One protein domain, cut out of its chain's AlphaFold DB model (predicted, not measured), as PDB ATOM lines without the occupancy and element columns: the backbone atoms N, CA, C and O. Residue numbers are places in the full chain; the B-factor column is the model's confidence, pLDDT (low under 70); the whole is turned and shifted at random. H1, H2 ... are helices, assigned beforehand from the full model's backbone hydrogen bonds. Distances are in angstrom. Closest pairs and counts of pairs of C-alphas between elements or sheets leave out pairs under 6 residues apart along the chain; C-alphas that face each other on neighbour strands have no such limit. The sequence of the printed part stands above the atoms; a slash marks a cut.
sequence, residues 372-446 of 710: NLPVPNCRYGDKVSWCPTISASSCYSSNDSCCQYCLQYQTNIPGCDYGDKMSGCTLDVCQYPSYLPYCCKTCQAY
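This is residues 372 to 446 of the 710 residues of an uncharacterized protein of Helobdella robusta (UniProt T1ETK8). You are looking at little regular structure: an elongated body made mostly of loops, in two lobes end to end, one with the short helices H1 and H2, the other with H3 and the looping residues 432 to 446. Residues 410 to 426 run between the lobes. The printed part has 75 residues, with three named helices, H1, H2, H3, and no named strand; the class is all helix, with 17 residues in named elements. It is only just compact, close to loose, with a radius of gyration of the C-alphas of 13.6 A and spans of 42 by 22 by 16 A.

Find C-alpha 392 at (-19.551, -35.579, 38.808); from there H1, residues 392 to 398, runs 10.0 A. H2 is residues 405 to 409, 8.1 A. H3, residues 427 to 431, runs 8.0 A to C-alpha 431 at (-19.736, -43.382, 17.741).

H1 and H2 only just touch, with 3 pairs of C-alphas within 8 A; the closest are those of Cys 395 and Cys 406, 5.7 A apart. H3 is apart from both. O i to N i+4 pairs within hydrogen-bond range are 1 of 3 in H1, 0 of 1 in H2 and 0 of 1 in H3; O i to N i+3 pairs are 4 of 4, 2 of 2 and 1 of 2.

The C-alphas farthest apart, Tyr 380 and Gln 431, are 42.4 A apart. The printed part has no cut. The link from H2 to H3 is long, with 17 residues. Residues 376, 445 and 446 have pLDDT under 70.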
ATOM      1  N   ASN A 372     -28.596 -19.298  51.285       79.94
ATOM      2  CA  ASN A 372     -29.413 -18.837  50.162       79.94
ATOM      3  C   ASN A 372     -28.964 -19.520  48.859       79.94
ATOM      4  O   ASN A 372     -28.436 -18.869  47.958       79.94
ATOM      5  N   LEU A 373     -29.112 -20.845  48.784       78.62
ATOM      6  CA  LEU A 373     -28.748 -21.623  47.598       78.62
ATOM      7  C   LEU A 373     -29.921 -21.700  46.608       78.62
ATOM      8  O   LEU A 373     -31.063 -21.884  47.033       78.62
ATOM      9  N   PRO A 374     -29.666 -21.644  45.287       74.19
ATOM     10  CA  PRO A 374     -30.690 -21.784  44.250       74.19
ATOM     11  C   PRO A 374     -31.102 -23.257  44.040       74.19
ATOM     12  O   PRO A 374     -31.331 -23.691  42.913       74.19
ATOM     13  N   VAL A 375     -31.153 -24.049  45.115       73.50
ATOM     14  CA  VAL A 375     -31.451 -25.485  45.086       73.50
ATOM     15  C   VAL A 375     -32.596 -25.774  46.055       73.50
ATOM     16  O   VAL A 375     -32.442 -25.549  47.262       73.50
ATOM     17  N   PRO A 376     -33.739 -26.286  45.565       69.44
ATOM     18  CA  PRO A 376     -34.829 -26.727  46.426       69.44
ATOM     19  C   PRO A 376     -34.336 -27.748  47.461       69.44
ATOM     20  O   PRO A 376     -33.512 -28.601  47.152       69.44
ATOM     21  N   ASN A 377     -34.842 -27.666  48.693       76.94
ATOM     22  CA  ASN A 377     -34.507 -28.581  49.796       76.94
ATOM     23  C   ASN A 377     -33.026 -28.597  50.246       76.94
ATOM     24  O   ASN A 377     -32.635 -29.499  50.987       76.94
ATOM     25  N   CYS A 378     -32.226 -27.582  49.884       83.69
ATOM     26  CA  CYS A 378     -30.819 -27.434  50.293       83.69
ATOM     27  C   CYS A 378     -30.578 -26.278  51.287       83.69
ATOM     28  O   CYS A 378     -29.549 -25.603  51.257       83.69
ATOM     29  N   ARG A 379     -31.549 -26.011  52.170       86.00
ATOM     30  CA  ARG A 379     -31.566 -24.825  53.049       86.00
ATOM     31  C   ARG A 379     -30.340 -24.696  53.964       86.00
ATOM     32  O   ARG A 379     -29.972 -23.580  54.310       86.00
ATOM     33  N   TYR A 380     -29.709 -25.804  54.349       88.75
ATOM     34  CA  TYR A 380     -28.562 -25.830  55.269       88.75
ATOM     35  C   TYR A 380     -27.289 -26.426  54.637       88.75
ATOM     36  O   TYR A 380     -26.347 -26.761  55.358       88.75
ATOM     37  N   GLY A 381     -27.260 -26.573  53.306       89.00
ATOM     38  CA  GLY A 381     -26.160 -27.208  52.571       89.00
ATOM     39  C   GLY A 381     -26.264 -28.734  52.516       89.00
ATOM     40  O   GLY A 381     -27.357 -29.289  52.664       89.00
ATOM     41  N   ASP A 382     -25.133 -29.409  52.298       91.31
ATOM     42  CA  ASP A 382     -25.074 -30.872  52.167       91.31
ATOM     43  C   ASP A 382     -25.603 -31.598  53.416       91.31
ATOM     44  O   ASP A 382     -25.267 -31.270  54.560       91.31
ATOM     45  N   LYS A 383     -26.413 -32.640  53.203       90.56
ATOM     46  CA  LYS A 383     -27.049 -33.427  54.274       90.56
ATOM     47  C   LYS A 383     -26.095 -34.462  54.884       90.56
ATOM     48  O   LYS A 383     -26.317 -34.934  55.998       90.56
ATOM     49  N   VAL A 384     -25.016 -34.806  54.182       89.31
ATOM     50  CA  VAL A 384     -24.056 -35.860  54.553       89.31
ATOM     51  C   VAL A 384     -22.610 -35.382  54.404       89.31
ATOM     52  O   VAL A 384     -22.316 -34.477  53.635       89.31
ATOM     53  N   SER A 385     -21.675 -35.986  55.146       88.94
ATOM     54  CA  SER A 385     -20.261 -35.563  55.142       88.94
ATOM     55  C   SER A 385     -19.400 -36.180  54.043       88.94
ATOM     56  O   SER A 385     -18.274 -35.736  53.856       88.94
ATOM     57  N   TRP A 386     -19.880 -37.206  53.340       91.62
ATOM     58  CA  TRP A 386     -19.103 -37.903  52.306       91.62
ATOM     59  C   TRP A 386     -19.205 -37.254  50.919       91.62
ATOM     60  O   TRP A 386     -18.600 -37.742  49.974       91.62
ATOM     61  N   CYS A 387     -19.915 -36.132  50.770       91.50
ATOM     62  CA  CYS A 387     -20.026 -35.439  49.484       91.50
ATOM     63  C   CYS A 387     -18.671 -35.101  48.833       91.50
ATOM     64  O   CYS A 387     -18.546 -35.330  47.634       91.50
ATOM     65  N   PRO A 388     -17.615 -34.694  49.569       92.94
ATOM     66  CA  PRO A 388     -16.306 -34.431  48.972       92.94
ATOM     67  C   PRO A 388     -15.614 -35.617  48.288       92.94
ATOM     68  O   PRO A 388     -14.615 -35.414  47.605       92.94
ATOM     69  N   THR A 389     -16.096 -36.849  48.473       91.62
ATOM     70  CA  THR A 389     -15.486 -38.050  47.882       91.62
ATOM     71  C   THR A 389     -16.169 -38.501  46.592       91.62
ATOM     72  O   THR A 389     -15.777 -39.526  46.035       91.62
ATOM     73  N   ILE A 390     -17.212 -37.801  46.133       88.50
ATOM     74  CA  ILE A 390     -18.003 -38.223  44.973       88.50
ATOM     75  C   ILE A 390     -17.577 -37.488  43.699       88.50
ATOM     76  O   ILE A 390     -17.223 -36.309  43.720       88.50
ATOM     77  N   SER A 391     -17.637 -38.189  42.568       89.06
ATOM     78  CA  SER A 391     -17.393 -37.618  41.244       89.06
ATOM     79  C   SER A 391     -18.654 -36.964  40.668       89.06
ATOM     80  O   SER A 391     -19.772 -37.203  41.128       89.06
ATOM     81  N   ALA A 392     -18.476 -36.193  39.592       86.38
ATOM     82  CA  ALA A 392     -19.551 -35.579  38.808       86.38
ATOM     83  C   ALA A 392     -20.697 -36.553  38.450       86.38
ATOM     84  O   ALA A 392     -21.871 -36.220  38.600       86.38
ATOM     85  N   SER A 393     -20.374 -37.791  38.055       85.62
ATOM     86  CA  SER A 393     -21.371 -38.819  37.721       85.62
ATOM     87  C   SER A 393     -22.236 -39.231  38.919       85.62
ATOM     88  O   SER A 393     -23.424 -39.510  38.768       85.62
ATOM     89  N   SER A 394     -21.676 -39.234  40.130       89.44
ATOM     90  CA  SER A 394     -22.386 -39.628  41.354       89.44
ATOM     91  C   SER A 394     -23.404 -38.584  41.826       89.44
ATOM     92  O   SER A 394     -24.272 -38.898  42.645       89.44
ATOM     93  N   CYS A 395     -23.347 -37.354  41.303       88.75
ATOM     94  CA  CYS A 395     -24.326 -36.310  41.600       88.75
ATOM     95  C   CYS A 395     -25.716 -36.616  41.035       88.75
ATOM     96  O   CYS A 395     -26.714 -36.212  41.626       88.75
ATOM     97  N   TYR A 396     -25.824 -37.410  39.967       85.06
ATOM     98  CA  TYR A 396     -27.130 -37.794  39.424       85.06
ATOM     99  C   TYR A 396     -27.958 -38.647  40.393       85.06
ATOM    100  O   TYR A 396     -29.177 -38.513  40.416       85.06
ATOM    101  N   SER A 397     -27.314 -39.472  41.223       87.56
ATOM    102  CA  SER A 397     -27.989 -40.284  42.246       87.56
ATOM    103  C   SER A 397     -27.955 -39.669  43.646       87.56
ATOM    104  O   SER A 397     -28.734 -40.076  44.501       87.56
ATOM    105  N   SER A 398     -27.053 -38.715  43.897       88.44
ATOM    106  CA  SER A 398     -26.780 -38.192  45.246       88.44
ATOM    107  C   SER A 398     -27.101 -36.704  45.413       88.44
ATOM    108  O   SER A 398     -26.799 -36.155  46.471       88.44
ATOM    109  N   ASN A 399     -27.698 -36.039  44.412       84.19
ATOM    110  CA  ASN A 399     -27.950 -34.589  44.442       84.19
ATOM    111  C   ASN A 399     -28.779 -34.130  45.649       84.19
ATOM    112  O   ASN A 399     -28.532 -33.043  46.144       84.19
ATOM    113  N   ASP A 400     -29.703 -34.940  46.170       86.75
ATOM    114  CA  ASP A 400     -30.488 -34.538  47.342       86.75
ATOM    115  C   ASP A 400     -29.646 -34.558  48.630       86.75
ATOM    116  O   ASP A 400     -29.774 -33.689  49.491       86.75
ATOM    117  N   SER A 401     -28.734 -35.527  48.753       89.94
ATOM    118  CA  SER A 401     -27.826 -35.630  49.904       89.94
ATOM    119  C   SER A 401     -26.639 -34.666  49.806       89.94
ATOM    120  O   SER A 401     -26.185 -34.155  50.830       89.94
ATOM    121  N   CYS A 402     -26.166 -34.392  48.588       91.06
ATOM    122  CA  CYS A 402     -25.000 -33.564  48.266       91.06
ATOM    123  C   CYS A 402     -25.377 -32.323  47.448       91.06
ATOM    124  O   CYS A 402     -24.733 -31.978  46.453       91.06
ATOM    125  N   CYS A 403     -26.469 -31.683  47.858       88.50
ATOM    126  CA  CYS A 403     -27.130 -30.615  47.122       88.50
ATOM    127  C   CYS A 403     -26.283 -29.350  46.951       88.50
ATOM    128  O   CYS A 403     -26.474 -28.628  45.975       88.50
ATOM    129  N   GLN A 404     -25.328 -29.092  47.847       91.44
ATOM    130  CA  GLN A 404     -24.391 -27.980  47.738       91.44
ATOM    131  C   GLN A 404     -23.135 -28.404  46.976       91.44
ATOM    132  O   GLN A 404     -22.717 -27.700  46.058       91.44
ATOM    133  N   TYR A 405     -22.539 -29.553  47.308       91.44
ATOM    134  CA  TYR A 405     -21.306 -30.015  46.666       91.44
ATOM    135  C   TYR A 405     -21.494 -30.244  45.162       91.44
ATOM    136  O   TYR A 405     -20.632 -29.878  44.366       91.44
ATOM    137  N   CYS A 406     -22.639 -30.782  44.738       90.69
ATOM    138  CA  CYS A 406     -22.909 -31.040  43.323       90.69
ATOM    139  C   CYS A 406     -23.039 -29.770  42.466       90.69
ATOM    140  O   CYS A 406     -22.898 -29.851  41.246       90.69
ATOM    141  N   LEU A 407     -23.217 -28.591  43.075       89.50
ATOM    142  CA  LEU A 407     -23.235 -27.317  42.350       89.50
ATOM    143  C   LEU A 407     -21.910 -27.009  41.654       89.50
ATOM    144  O   LEU A 407     -21.914 -26.363  40.614       89.50
ATOM    145  N   GLN A 408     -20.779 -27.508  42.158       89.94
ATOM    146  CA  GLN A 408     -19.488 -27.281  41.498       89.94
ATOM    147  C   GLN A 408     -19.385 -27.970  40.127       89.94
ATOM    148  O   GLN A 408     -18.551 -27.594  39.306       89.94
ATOM    149  N   TYR A 409     -20.217 -28.987  39.890       89.38
ATOM    150  CA  TYR A 409     -20.265 -29.728  38.635       89.38
ATOM    151  C   TYR A 409     -21.389 -29.246  37.715       89.38
ATOM    152  O   TYR A 409     -21.519 -29.791  36.619       89.38
ATOM    153  N   GLN A 410     -22.183 -28.246  38.130       86.75
ATOM    154  CA  GLN A 410     -23.314 -27.772  37.342       86.75
ATOM    155  C   GLN A 410     -22.886 -27.343  35.939       86.75
ATOM    156  O   GLN A 410     -21.928 -26.588  35.754       86.75
ATOM    157  N   THR A 411     -23.631 -27.804  34.942       85.44
ATOM    158  CA  THR A 411     -23.472 -27.380  33.554       85.44
ATOM    159  C   THR A 411     -24.785 -26.836  33.006       85.44
ATOM    160  O   THR A 411     -25.863 -27.160  33.494       85.44
ATOM    161  N   ASN A 412     -24.696 -26.032  31.948       81.62
ATOM    162  CA  ASN A 412     -25.863 -25.521  31.224       81.62
ATOM    163  C   ASN A 412     -26.268 -26.431  30.049       81.62
ATOM    164  O   ASN A 412     -26.874 -25.964  29.086       81.62
ATOM    165  N   ILE A 413     -25.867 -27.707  30.069       80.69
ATOM    166  CA  ILE A 413     -26.104 -28.649  28.973       80.69
ATOM    167  C   ILE A 413     -27.373 -29.459  29.284       80.69
ATOM    168  O   ILE A 413     -27.369 -30.217  30.258       80.69
ATOM    169  N   PRO A 414     -28.436 -29.364  28.461       77.44
ATOM    170  CA  PRO A 414     -29.672 -30.109  28.685       77.44
ATOM    171  C   PRO A 414     -29.426 -31.620  28.768       77.44
ATOM    172  O   PRO A 414     -28.914 -32.230  27.829       77.44
ATOM    173  N   GLY A 415     -29.792 -32.227  29.899       76.62
ATOM    174  CA  GLY A 415     -29.609 -33.660  30.144       76.62
ATOM    175  C   GLY A 415     -28.230 -34.057  30.684       76.62
ATOM    176  O   GLY A 415     -28.035 -35.248  30.948       76.62
ATOM    177  N   CYS A 416     -27.326 -33.089  30.895       86.00
ATOM    178  CA  CYS A 416     -25.999 -33.261  31.492       86.00
ATOM    179  C   CYS A 416     -25.763 -32.294  32.661       86.00
ATOM    180  O   CYS A 416     -24.698 -31.676  32.756       86.00
ATOM    181  N   ASP A 417     -26.739 -32.150  33.551       86.75
ATOM    182  CA  ASP A 417     -26.747 -31.137  34.612       86.75
ATOM    183  C   ASP A 417     -25.472 -31.127  35.472       86.75
ATOM    184  O   ASP A 417     -25.078 -30.062  35.924       86.75
ATOM    185  N   TYR A 418     -24.779 -32.264  35.628       87.88
ATOM    186  CA  TYR A 418     -23.496 -32.375  36.344       87.88
ATOM    187  C   TYR A 418     -22.315 -32.828  35.460       87.88
ATOM    188  O   TYR A 418     -21.243 -33.152  35.960       87.88
ATOM    189  N   GLY A 419     -22.488 -32.886  34.136       87.25
ATOM    190  CA  GLY A 419     -21.528 -33.459  33.183       87.25
ATOM    191  C   GLY A 419     -21.859 -34.899  32.779       87.25
ATOM    192  O   GLY A 419     -23.029 -35.276  32.758       87.25
ATOM    193  N   ASP A 420     -20.853 -35.700  32.420       87.56
ATOM    194  CA  ASP A 420     -21.075 -37.091  32.004       87.56
ATOM    195  C   ASP A 420     -21.613 -37.949  33.164       87.56
ATOM    196  O   ASP A 420     -21.156 -37.862  34.304       87.56
ATOM    197  N   LYS A 421     -22.602 -38.797  32.871       86.88
ATOM    198  CA  LYS A 421     -23.286 -39.684  33.829       86.88
ATOM    199  C   LYS A 421     -22.496 -40.951  34.146       86.88
ATOM    200  O   LYS A 421     -22.875 -41.681  35.056       86.88
ATOM    201  N   MET A 422     -21.419 -41.227  33.414       83.25
ATOM    202  CA  MET A 422     -20.535 -42.363  33.658       83.25
ATOM    203  C   MET A 422     -19.064 -41.965  33.536       83.25
ATOM    204  O   MET A 422     -18.713 -41.020  32.834       83.25
ATOM    205  N   SER A 423     -18.193 -42.698  34.225       80.69
ATOM    206  CA  SER A 423     -16.742 -42.557  34.097       80.69
ATOM    207  C   SER A 423     -16.223 -43.223  32.820       80.69
ATOM    208  O   SER A 423     -16.798 -44.209  32.364       80.69
ATOM    209  N   GLY A 424     -15.091 -42.746  32.296       78.94
ATOM    210  CA  GLY A 424     -14.435 -43.353  31.129       78.94
ATOM    211  C   GLY A 424     -15.004 -42.910  29.778       78.94
ATOM    212  O   GLY A 424     -14.768 -43.574  28.777       78.94
ATOM    213  N   CYS A 425     -15.747 -41.802  29.741       82.38
ATOM    214  CA  CYS A 425     -16.200 -41.192  28.498       82.38
ATOM    215  C   CYS A 425     -15.025 -40.566  27.737       82.38
ATOM    216  O   CYS A 425     -14.379 -39.633  28.211       82.38
ATOM    217  N   THR A 426     -14.776 -41.078  26.542       84.75
ATOM    218  CA  THR A 426     -13.775 -40.600  25.585       84.75
ATOM    219  C   THR A 426     -14.442 -40.352  24.226       84.75
ATOM    220  O   THR A 426     -15.538 -40.840  23.954       84.75
ATOM    221  N   LEU A 427     -13.839 -39.544  23.350       81.62
ATOM    222  CA  LEU A 427     -14.493 -39.149  22.088       81.62
ATOM    223  C   LEU A 427     -14.793 -40.332  21.146       81.62
ATOM    224  O   LEU A 427     -15.712 -40.255  20.335       81.62
ATOM    225  N   ASP A 428     -14.054 -41.433  21.259       81.00
ATOM    226  CA  ASP A 428     -14.247 -42.667  20.496       81.00
ATOM    227  C   ASP A 428     -15.494 -43.457  20.918       81.00
ATOM    228  O   ASP A 428     -16.044 -44.185  20.093       81.00
ATOM    229  N   VAL A 429     -16.008 -43.294  22.145       79.69
ATOM    230  CA  VAL A 429     -17.264 -43.954  22.544       79.69
ATOM    231  C   VAL A 429     -18.505 -43.248  21.987       79.69
ATOM    232  O   VAL A 429     -19.578 -43.845  21.925       79.69
ATOM    233  N   CYS A 430     -18.360 -42.010  21.496       80.50
ATOM    234  CA  CYS A 430     -19.452 -41.219  20.922       80.50
ATOM    235  C   CYS A 430     -19.983 -41.757  19.584       80.50
ATOM    236  O   CYS A 430     -21.059 -41.355  19.150       80.50
ATOM    237  N   GLN A 431     -19.265 -42.685  18.942       79.81
ATOM    238  CA  GLN A 431     -19.736 -43.382  17.741       79.81
ATOM    239  C   GLN A 431     -20.848 -44.406  18.034       79.81
ATOM    240  O   GLN A 431     -21.547 -44.830  17.116       79.81
ATOM    241  N   TYR A 432     -21.024 -44.804  19.301       81.62
ATOM    242  CA  TYR A 432     -22.026 -45.778  19.727       81.62
ATOM    243  C   TYR A 432     -23.256 -45.065  20.315       81.62
ATOM    244  O   TYR A 432     -23.172 -44.496  21.408       81.62
ATOM    245  N   PRO A 433     -24.434 -45.135  19.662       77.06
ATOM    246  CA  PRO A 433     -25.633 -44.412  20.098       77.06
ATOM    247  C   PRO A 433     -26.084 -44.715  21.535       77.06
ATOM    248  O   PRO A 433     -26.680 -43.859  22.183       77.06
ATOM    249  N   SER A 434     -25.773 -45.906  22.059       80.25
ATOM    250  CA  SER A 434     -26.100 -46.320  23.430       80.25
ATOM    251  C   SER A 434     -25.353 -45.536  24.513       80.25
ATOM    252  O   SER A 434     -25.830 -45.473  25.642       80.25
ATOM    253  N   TYR A 435     -24.206 -44.930  24.188       79.62
ATOM    254  CA  TYR A 435     -23.381 -44.173  25.137       79.62
ATOM    255  C   TYR A 435     -23.675 -42.669  25.117       79.62
ATOM    256  O   TYR A 435     -23.348 -41.980  26.081       79.62
ATOM    257  N   LEU A 436     -24.362 -42.155  24.086       77.38
ATOM    258  CA  LEU A 436     -24.716 -40.733  23.966       77.38
ATOM    259  C   LEU A 436     -25.520 -40.182  25.166       77.38
ATOM    260  O   LEU A 436     -25.210 -39.074  25.604       77.38
ATOM    261  N   PRO A 437     -26.489 -40.911  25.769       77.75
ATOM    262  CA  PRO A 437     -27.220 -40.425  26.945       77.75
ATOM    263  C   PRO A 437     -26.386 -40.377  28.235       77.75
ATOM    264  O   PRO A 437     -26.767 -39.672  29.173       77.75
ATOM    265  N   TYR A 438     -25.286 -41.139  28.298       82.50
ATOM    266  CA  TYR A 438     -24.434 -41.277  29.483       82.50
ATOM    267  C   TYR A 438     -23.142 -40.449  29.387       82.50
ATOM    268  O   TYR A 438     -22.709 -39.901  30.393       82.50
ATOM    269  N   CYS A 439     -22.567 -40.285  28.195       86.25
ATOM    270  CA  CYS A 439     -21.377 -39.470  27.909       86.25
ATOM    271  C   CYS A 439     -21.744 -38.135  27.250       86.25
ATOM    272  O   CYS A 439     -21.136 -37.695  26.274       86.25
ATOM    273  N   CYS A 440     -22.809 -37.517  27.740       81.94
ATOM    274  CA  CYS A 440     -23.504 -36.453  27.038       81.94
ATOM    275  C   CYS A 440     -22.746 -35.102  27.017       81.94
ATOM    276  O   CYS A 440     -22.946 -34.314  26.092       81.94
ATOM    277  N   LYS A 441     -21.824 -34.846  27.960       84.81
ATOM    278  CA  LYS A 441     -20.907 -33.691  27.932       84.81
ATOM    279  C   LYS A 441     -19.741 -33.956  26.978       84.81
ATOM    280  O   LYS A 441     -19.419 -33.095  26.165       84.81
ATOM    281  N   THR A 442     -19.142 -35.146  27.031       86.06
ATOM    282  CA  THR A 442     -18.035 -35.529  26.134       86.06
ATOM    283  C   THR A 442     -18.485 -35.615  24.669       86.06
ATOM    284  O   THR A 442     -17.781 -35.158  23.771       86.06
ATOM    285  N   CYS A 443     -19.693 -36.119  24.412       81.81
ATOM    286  CA  CYS A 443     -20.240 -36.306  23.067       81.81
ATOM    287  C   CYS A 443     -21.076 -35.122  22.554       81.81
ATOM    288  O   CYS A 443     -21.720 -35.234  21.512       81.81
ATOM    289  N   GLN A 444     -21.057 -33.972  23.235       79.19
ATOM    290  CA  GLN A 444     -21.871 -32.800  22.887       79.19
ATOM    291  C   GLN A 444     -21.666 -32.331  21.430       79.19
ATOM    292  O   GLN A 444     -22.625 -31.986  20.732       79.19
ATOM    293  N   ALA A 445     -20.425 -32.375  20.934       68.44
ATOM    294  CA  ALA A 445     -20.094 -32.046  19.543       68.44
ATOM    295  C   ALA A 445     -20.593 -33.103  18.528       68.44
ATOM    296  O   ALA A 445     -20.950 -32.759  17.400       68.44
ATOM    297  N   TYR A 446     -20.681 -34.375  18.934       65.94
ATOM    298  CA  TYR A 446     -21.221 -35.476  18.120       65.94
ATOM    299  C   TYR A 446     -22.750 -35.412  18.010       65.94
ATOM    300  O   TYR A 446     -23.309 -35.596  16.931       65.94
TER     301      TYR A 446